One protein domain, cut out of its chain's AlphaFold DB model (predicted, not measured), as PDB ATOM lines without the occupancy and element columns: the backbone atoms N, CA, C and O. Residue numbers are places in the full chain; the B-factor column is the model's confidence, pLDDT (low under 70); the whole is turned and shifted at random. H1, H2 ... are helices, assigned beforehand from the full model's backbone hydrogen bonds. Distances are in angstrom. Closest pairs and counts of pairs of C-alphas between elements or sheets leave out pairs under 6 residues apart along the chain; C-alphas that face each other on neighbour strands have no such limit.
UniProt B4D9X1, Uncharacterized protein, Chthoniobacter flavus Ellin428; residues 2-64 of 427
ATOM      1  N   GLN A   2      -6.560  -4.506 -20.697       77.38
ATOM      2  CA  GLN A   2      -5.915  -5.484 -19.800       77.38
ATOM      3  C   GLN A   2      -5.035  -6.499 -20.547       77.38
ATOM      4  O   GLN A   2      -3.853  -6.596 -20.258       77.38
ATOM      5  N   LYS A   3      -5.550  -7.101 -21.632       78.38
ATOM      6  CA  LYS A   3      -4.751  -7.978 -22.507       78.38
ATOM      7  C   LYS A   3      -3.436  -7.342 -22.984       78.38
ATOM      8  O   LYS A   3      -2.460  -8.053 -23.111       78.38
ATOM      9  N   PHE A   4      -3.381  -6.037 -23.261       80.00
ATOM     10  CA  PHE A   4      -2.132  -5.387 -23.687       80.00
ATOM     11  C   PHE A   4      -1.097  -5.383 -22.555       80.00
ATOM     12  O   PHE A   4       0.059  -5.712 -22.793       80.00
ATOM     13  N   ILE A   5      -1.539  -5.099 -21.327       80.50
ATOM     14  CA  ILE A   5      -0.703  -5.156 -20.122       80.50
ATOM     15  C   ILE A   5      -0.238  -6.588 -19.851       80.50
ATOM     16  O   ILE A   5       0.944  -6.809 -19.605       80.50
ATOM     17  N   ASP A   6      -1.136  -7.568 -19.979       77.75
ATOM     18  CA  ASP A   6      -0.820  -8.986 -19.761       77.75
ATOM     19  C   ASP A   6       0.249  -9.510 -20.745       77.75
ATOM     20  O   ASP A   6       0.951 -10.468 -20.441       77.75
ATOM     21  N   HIS A   7       0.408  -8.864 -21.907       73.19
ATOM     22  CA  HIS A   7       1.466  -9.154 -22.886       73.19
ATOM     23  C   HIS A   7       2.706  -8.248 -22.719       73.19
ATOM     24  O   HIS A   7       3.506  -8.122 -23.644       73.19
ATOM     25  N   GLY A   8       2.868  -7.599 -21.560       74.81
ATOM     26  CA  GLY A   8       4.018  -6.749 -21.230       74.81
ATOM     27  C   GLY A   8       3.903  -5.293 -21.693       74.81
ATOM     28  O   GLY A   8       4.855  -4.525 -21.555       74.81
ATOM     29  N   GLY A   9       2.753  -4.888 -22.237       78.69
ATOM     30  CA  GLY A   9       2.493  -3.514 -22.646       78.69
ATOM     31  C   GLY A   9       2.372  -2.557 -21.457       78.69
ATOM     32  O   GLY A   9       1.807  -2.892 -20.417       78.69
ATOM     33  N   ARG A  10       2.873  -1.328 -21.610       86.06
ATOM     34  CA  ARG A  10       2.794  -0.282 -20.579       86.06
ATOM     35  C   ARG A  10       1.861   0.832 -21.035       86.06
ATOM     36  O   ARG A  10       2.013   1.359 -22.132       86.06
ATOM     37  N   ILE A  11       0.886   1.180 -20.199       87.88
ATOM     38  CA  ILE A  11      -0.028   2.293 -20.469       87.88
ATOM     39  C   ILE A  11       0.515   3.540 -19.794       87.88
ATOM     40  O   ILE A  11       0.754   3.544 -18.587       87.88
ATOM     41  N   LEU A  12       0.706   4.586 -20.589       89.06
ATOM     42  CA  LEU A  12       1.218   5.874 -20.149       89.06
ATOM     43  C   LEU A  12       0.079   6.887 -20.172       89.06
ATOM     44  O   LEU A  12      -0.641   6.975 -21.165       89.06
ATOM     45  N   ALA A  13      -0.078   7.638 -19.086       87.75
ATOM     46  CA  ALA A  13      -0.997   8.769 -19.035       87.75
ATOM     47  C   ALA A  13      -0.210  10.077 -18.970       87.75
ATOM     48  O   ALA A  13       0.789  10.172 -18.240       87.75
ATOM     49  N   ASP A  14      -0.672  11.070 -19.728       85.56
ATOM     50  CA  ASP A  14      -0.245  12.459 -19.570       85.56
ATOM     51  C   ASP A  14      -0.760  13.046 -18.236       85.56
ATOM     52  O   ASP A  14      -1.315  12.333 -17.394       85.56
ATOM     53  N   GLU A  15      -0.494  14.325 -17.987       83.69
ATOM     54  CA  GLU A  15      -0.852  14.984 -16.725       83.69
ATOM     55  C   GLU A  15      -2.365  15.055 -16.461       83.69
ATOM     56  O   GLU A  15      -2.783  14.971 -15.304       83.69
ATOM     57  N   GLU A  16      -3.178  15.180 -17.510       83.69
ATOM     58  CA  GLU A  16      -4.624  15.411 -17.404       83.69
ATOM     59  C   GLU A  16      -5.437  14.118 -17.557       83.69
ATOM     60  O   GLU A  16      -6.602  14.040 -17.155       83.69
ATOM     61  N   SER A  17      -4.822  13.071 -18.103       83.50
ATOM     62  CA  SER A  17      -5.478  11.806 -18.395       83.50
ATOM     63  C   SER A  17      -5.642  10.922 -17.160       83.50
ATOM     64  O   SER A  17      -4.756  10.764 -16.316       83.50
ATOM     65  N   THR A  18      -6.785  10.243 -17.106       82.56
ATOM     66  CA  THR A  18      -7.048   9.150 -16.165       82.56
ATOM     67  C   THR A  18      -7.299   7.863 -16.940       82.56
ATOM     68  O   THR A  18      -7.787   7.885 -18.068       82.56
ATOM     69  N   CYS A  19      -6.926   6.727 -16.355       80.19
ATOM     70  CA  CYS A  19      -7.019   5.429 -17.009       80.19
ATOM     71  C   CYS A  19      -7.695   4.415 -16.069       80.19
ATOM     72  O   CYS A  19      -7.322   4.342 -14.897       80.19
ATOM     73  N   PRO A  20      -8.676   3.627 -16.552       83.50
ATOM     74  CA  PRO A  20      -9.414   2.669 -15.724       83.50
ATOM     75  C   PRO A  20      -8.641   1.371 -15.428       83.50
ATOM     76  O   PRO A  20      -9.158   0.500 -14.734       83.50
ATOM     77  N   VAL A  21      -7.429   1.207 -15.965       85.88
ATOM     78  CA  VAL A  21      -6.534   0.069 -15.691       85.88
ATOM     79  C   VAL A  21      -5.184   0.580 -15.196       85.88
ATOM     80  O   VAL A  21      -4.918   1.772 -15.303       85.88
ATOM     81  N   ALA A  22      -4.317  -0.305 -14.693       85.94
ATOM     82  CA  ALA A  22      -2.980   0.072 -14.232       85.94
ATOM     83  C   ALA A  22      -2.204   0.864 -15.304       85.94
ATOM     84  O   ALA A  22      -2.134   0.462 -16.467       85.94
ATOM     85  N   PHE A  23      -1.635   2.001 -14.901       87.31
ATOM     86  CA  PHE A  23      -0.941   2.927 -15.790       87.31
ATOM     87  C   PHE A  23       0.182   3.671 -15.062       87.31
ATOM     88  O   PHE A  23       0.143   3.837 -13.841       87.31
ATOM     89  N   THR A  24       1.157   4.159 -15.827       87.62
ATOM     90  CA  THR A  24       2.239   5.018 -15.341       87.62
ATOM     91  C   THR A  24       1.889   6.473 -15.629       87.62
ATOM     92  O   THR A  24       1.717   6.860 -16.790       87.62
ATOM     93  N   LYS A  25       1.795   7.299 -14.581       88.31
ATOM     94  CA  LYS A  25       1.716   8.756 -14.737       88.31
ATOM     95  C   LYS A  25       3.064   9.286 -15.194       88.31
ATOM     96  O   LYS A  25       4.073   9.063 -14.532       88.31
ATOM     97  N   THR A  26       3.059   9.999 -16.310       87.44
ATOM     98  CA  THR A  26       4.280  10.549 -16.913       87.44
ATOM     99  C   THR A  26       4.462  12.041 -16.642       87.44
ATOM    100  O   THR A  26       5.555  12.565 -16.842       87.44
ATOM    101  N   SER A  27       3.400  12.735 -16.208       86.25
ATOM    102  CA  SER A  27       3.369  14.199 -16.054       86.25
ATOM    103  C   SER A  27       3.797  14.941 -17.331       86.25
ATOM    104  O   SER A  27       4.390  16.025 -17.279       86.25
ATOM    105  N   MET A  28       3.564  14.321 -18.493       87.19
ATOM    106  CA  MET A  28       3.760  14.957 -19.789       87.19
ATOM    107  C   MET A  28       2.657  15.986 -20.023       87.19
ATOM    108  O   MET A  28       1.488  15.718 -19.750       87.19
ATOM    109  N   LYS A  29       3.032  17.135 -20.588       83.00
ATOM    110  CA  LYS A  29       2.093  18.161 -21.060       83.00
ATOM    111  C   LYS A  29       2.065  18.121 -22.577       83.00
ATOM    112  O   LYS A  29       2.998  18.602 -23.220       83.00
ATOM    113  N   VAL A  30       1.040  17.504 -23.157       74.56
ATOM    114  CA  VAL A  30       0.956  17.315 -24.610       74.56
ATOM    115  C   VAL A  30       0.226  18.500 -25.241       74.56
ATOM    116  O   VAL A  30      -0.949  18.727 -24.982       74.56
ATOM    117  N   ALA A  31       0.918  19.255 -26.095       67.56
ATOM    118  CA  ALA A  31       0.321  20.327 -26.890       67.56
ATOM    119  C   ALA A  31       0.299  19.932 -28.375       67.56
ATOM    120  O   ALA A  31       1.351  19.735 -28.988       67.56
ATOM    121  N   ALA A  32      -0.898  19.844 -28.961       57.66
ATOM    122  CA  ALA A  32      -1.127  19.311 -30.310       57.66
ATOM    123  C   ALA A  32      -1.194  20.375 -31.424       57.66
ATOM    124  O   ALA A  32      -1.754  20.122 -32.485       57.66
ATOM    125  N   TYR A  33      -0.632  21.567 -31.212       60.78
ATOM    126  CA  TYR A  33      -0.654  22.628 -32.222       60.78
ATOM    127  C   TYR A  33       0.694  22.733 -32.932       60.78
ATOM    128  O   TYR A  33       1.749  22.870 -32.299       60.78
ATOM    129  N   VAL A  34       0.641  22.679 -34.259       60.09
ATOM    130  CA  VAL A  34       1.741  23.027 -35.157       60.09
ATOM    131  C   VAL A  34       1.165  23.992 -36.182       60.09
ATOM    132  O   VAL A  34       0.134  23.707 -36.786       60.09
ATOM    133  N   THR A  35       1.790  25.153 -36.338       60.72
ATOM    134  CA  THR A  35       1.444  26.085 -37.409       60.72
ATOM    135  C   THR A  35       1.936  25.491 -38.723       60.72
ATOM    136  O   THR A  35       3.085  25.052 -38.799       60.72
ATOM    137  N   GLU A  36       1.081  25.458 -39.743       53.34
ATOM    138  CA  GLU A  36       1.487  25.043 -41.086       53.34
ATOM    139  C   GLU A  36       2.655  25.923 -41.559       53.34
ATOM    140  O   GLU A  36       2.640  27.145 -41.385       53.34
ATOM    141  N   SER A  37       3.706  25.291 -42.077       62.38
ATOM    142  CA  SER A  37       4.977  25.943 -42.380       62.38
ATOM    143  C   SER A  37       5.568  25.419 -43.685       62.38
ATOM    144  O   SER A  37       5.388  24.257 -44.040       62.38
ATOM    145  N   ASN A  38       6.327  26.278 -44.370       62.09
ATOM    146  CA  ASN A  38       7.083  25.940 -45.578       62.09
ATOM    147  C   ASN A  38       8.458  25.299 -45.282       62.09
ATOM    148  O   ASN A  38       9.237  25.083 -46.209       62.09
ATOM    149  N   PHE A  39       8.783  25.037 -44.012       67.12
ATOM    150  CA  PHE A  39       9.991  24.326 -43.575       67.12
ATOM    151  C   PHE A  39       9.618  23.101 -42.733       67.12
ATOM    152  O   PHE A  39       8.556  23.095 -42.111       67.12
ATOM    153  N   ASP A  40      10.491  22.086 -42.689       65.44
ATOM    154  CA  ASP A  40      10.299  20.903 -41.843       65.44
ATOM    155  C   ASP A  40      10.285  21.306 -40.355       65.44
ATOM    156  O   ASP A  40      11.308  21.750 -39.824       65.44
ATOM    157  N   PRO A  41       9.146  21.179 -39.646       72.31
ATOM    158  CA  PRO A  41       9.068  21.560 -38.244       72.31
ATOM    159  C   PRO A  41       9.717  20.520 -37.318       72.31
ATOM    160  O   PRO A  41       9.830  20.781 -36.120       72.31
ATOM    161  N   THR A  42      10.133  19.354 -37.820       72.38
ATOM    162  CA  THR A  42      10.578  18.210 -37.010       72.38
ATOM    163  C   THR A  42      11.709  18.551 -36.027       72.38
ATOM    164  O   THR A  42      11.535  18.272 -34.837       72.38
ATOM    165  N   PRO A  43      12.814  19.232 -36.410       73.75
ATOM    166  CA  PRO A  43      13.873  19.605 -35.460       73.75
ATOM    167  C   PRO A  43      13.385  20.550 -34.350       73.75
ATOM    168  O   PRO A  43      13.731  20.399 -33.171       73.75
ATOM    169  N   MET A  44      12.524  21.507 -34.711       77.12
ATOM    170  CA  MET A  44      11.903  22.429 -33.758       77.12
ATOM    171  C   MET A  44      10.970  21.675 -32.803       77.12
ATOM    172  O   MET A  44      10.979  21.940 -31.604       77.12
ATOM    173  N   LEU A  45      10.184  20.722 -33.310       78.75
ATOM    174  CA  LEU A  45       9.292  19.896 -32.498       78.75
ATOM    175  C   LEU A  45      10.072  18.984 -31.549       78.75
ATOM    176  O   LEU A  45       9.665  18.862 -30.394       78.75
ATOM    177  N   PHE A  46      11.194  18.401 -31.976       78.50
ATOM    178  CA  PHE A  46      12.087  17.654 -31.088       78.50
ATOM    179  C   PHE A  46      12.618  18.533 -29.956       78.50
ATOM    180  O   PHE A  46      12.522  18.154 -28.791       78.50
ATOM    181  N   THR A  47      13.088  19.740 -30.281       82.12
ATOM    182  CA  THR A  47      13.589  20.701 -29.285       82.12
ATOM    183  C   THR A  47      12.487  21.128 -28.315       82.12
ATOM    184  O   THR A  47      12.658  21.046 -27.100       82.12
ATOM    185  N   ARG A  48      11.316  21.520 -28.837       82.50
ATOM    186  CA  ARG A  48      10.152  21.943 -28.041       82.50
ATOM    187  C   ARG A  48       9.687  20.851 -27.081       82.50
ATOM    188  O   ARG A  48       9.261  21.154 -25.973       82.50
ATOM    189  N   ASN A  49       9.729  19.593 -27.516       85.50
ATOM    190  CA  ASN A  49       9.230  18.456 -26.747       85.50
ATOM    191  C   ASN A  49      10.335  17.686 -26.009       85.50
ATOM    192  O   ASN A  49      10.042  16.619 -25.478       85.50
ATOM    193  N   ALA A  50      11.570  18.195 -25.938       85.50
ATOM    194  CA  ALA A  50      12.704  17.470 -25.360       85.50
ATOM    195  C   ALA A  50      12.430  16.961 -23.931       85.50
ATOM    196  O   ALA A  50      12.748  15.819 -23.607       85.50
ATOM    197  N   GLU A  51      11.763  17.766 -23.096       87.81
ATOM    198  CA  GLU A  51      11.379  17.364 -21.736       87.81
ATOM    199  C   GLU A  51      10.342  16.228 -21.734       87.81
ATOM    200  O   GLU A  51      10.492  15.251 -21.002       87.81
ATOM    201  N   ASN A  52       9.307  16.311 -22.578       88.00
ATOM    202  CA  ASN A  52       8.308  15.244 -22.713       88.00
ATOM    203  C   ASN A  52       8.931  13.958 -23.271       88.00
ATOM    204  O   ASN A  52       8.596  12.873 -22.809       88.00
ATOM    205  N   ILE A  53       9.859  14.070 -24.224       86.38
ATOM    206  CA  ILE A  53      10.608  12.929 -24.763       86.38
ATOM    207  C   ILE A  53      11.437  12.283 -23.652       86.38
ATOM    208  O   ILE A  53      11.384  11.069 -23.492       86.38
ATOM    209  N   SER A  54      12.138  13.072 -22.832       87.88
ATOM    210  CA  SER A  54      12.897  12.545 -21.692       87.88
ATOM    211  C   SER A  54      11.994  11.830 -20.683       87.88
ATOM    212  O   SER A  54      12.321  10.717 -20.272       87.88
ATOM    213  N   LYS A  55      10.833  12.406 -20.341       90.06
ATOM    214  CA  LYS A  55       9.828  11.760 -19.475       90.06
ATOM    215  C   LYS A  55       9.314  10.453 -20.073       90.06
ATOM    216  O   LYS A  55       9.169   9.472 -19.348       90.06
ATOM    217  N   LEU A  56       9.057  10.430 -21.380       87.88
ATOM    218  CA  LEU A  56       8.638   9.231 -22.098       87.88
ATOM    219  C   LEU A  56       9.724   8.150 -22.046       87.88
ATOM    220  O   LEU A  56       9.410   7.006 -21.732       87.88
ATOM    221  N   CYS A  57      10.987   8.505 -22.294       85.19
ATOM    222  CA  CYS A  57      12.117   7.582 -22.190       85.19
ATOM    223  C   CYS A  57      12.219   6.984 -20.783       85.19
ATOM    224  O   CYS A  57      12.198   5.765 -20.656       85.19
ATOM    225  N   SER A  58      12.206   7.813 -19.732       87.94
ATOM    226  CA  SER A  58      12.237   7.330 -18.345       87.94
ATOM    227  C   SER A  58      11.026   6.462 -17.994       87.94
ATOM    228  O   SER A  58      11.146   5.451 -17.309       87.94
ATOM    229  N   ALA A  59       9.835   6.803 -18.495       87.88
ATOM    230  CA  ALA A  59       8.639   5.988 -18.293       87.88
ATOM    231  C   ALA A  59       8.703   4.633 -19.020       87.88
ATOM    232  O   ALA A  59       7.959   3.716 -18.663       87.88
ATOM    233  N   MET A  60       9.583   4.497 -20.014       84.00
ATOM    234  CA  MET A  60       9.870   3.259 -20.737       84.00
ATOM    235  C   MET A  60      11.083   2.504 -20.174       84.00
ATOM    236  O   MET A  60      11.386   1.414 -20.660       84.00
ATOM    237  N   ASP A  61      11.727   3.004 -19.113       83.88
ATOM    238  CA  ASP A  61      12.836   2.304 -18.466       83.88
ATOM    239  C   ASP A  61      12.413   0.896 -18.013       83.88
ATOM    240  O   ASP A  61      11.304   0.658 -17.501       83.88
ATOM    241  N   GLY A  62      13.311  -0.063 -18.247       79.31
ATOM    242  CA  GLY A  62      13.102  -1.484 -17.963       79.31
ATOM    243  C   GLY A  62      12.174  -2.212 -18.942       79.31
ATOM    244  O   GLY A  62      11.976  -3.416 -18.785       79.31
ATOM    245  N   VAL A  63      11.609  -1.532 -19.947       79.62
ATOM    246  CA  VAL A  63      10.926  -2.209 -21.059       79.62
ATOM    247  C   VAL A  63      11.986  -2.818 -21.973       79.62
ATOM    248  O   VAL A  63      12.955  -2.154 -22.341       79.62
ATOM    249  N   SER A  64      11.821  -4.095 -22.323       77.19
ATOM    250  CA  SER A  64      12.734  -4.787 -23.232       77.19
ATOM    251  C   SER A  64      12.885  -4.015 -24.543       77.19
ATOM    252  O   SER A  64      11.903  -3.515 -25.096       77.19
TER     253      SER A  64
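Overview. This is residues 2 to 64 of the 427 residues of an uncharacterized protein of Chthoniobacter flavus Ellin428 (UniProt B4D9X1). This is a loose, elongated piece with little regular structure: a long loop stretch, residues 7 to 41, joins the small helix H1 at one end to the helices H3 and H2, and residues 35 to 44 stick out at the other end. Within that stretch, residues 12 to 13 pair with residues 24 to 25, parallel, where the chain folds back beside itself. Of 63 printed residues, 22 lie in three named helices, H1, H2, H3 along the chain; the class is all helix. The radius of gyration of the C-alphas is 14.5 A and the spans are 44 by 25 by 19 A.

Along the chain. H3, residues 50 to 59, is 14.1 A long and ends at C-alpha 59, (8.639, 5.988, -18.293). H2, residues 42 to 48, is 9.7 A long. H1, residues 2 to 6, is 6.2 A long and begins at C-alpha 2, (-5.915, -5.484, -19.800).

Arrangement. H3 and H2 meet only through their link. H1 is apart from both. In H1, H2 and H3 every O i to N i+4 pair is within hydrogen-bond range.

Size, cuts and confidence. The C-alphas of Asp 6 and Asn 38, the two farthest apart, are 44.1 A apart. The printed part has no cut. The link H1 to H2 is long, with 35 residues. Residues 31 to 40 have pLDDT under 70.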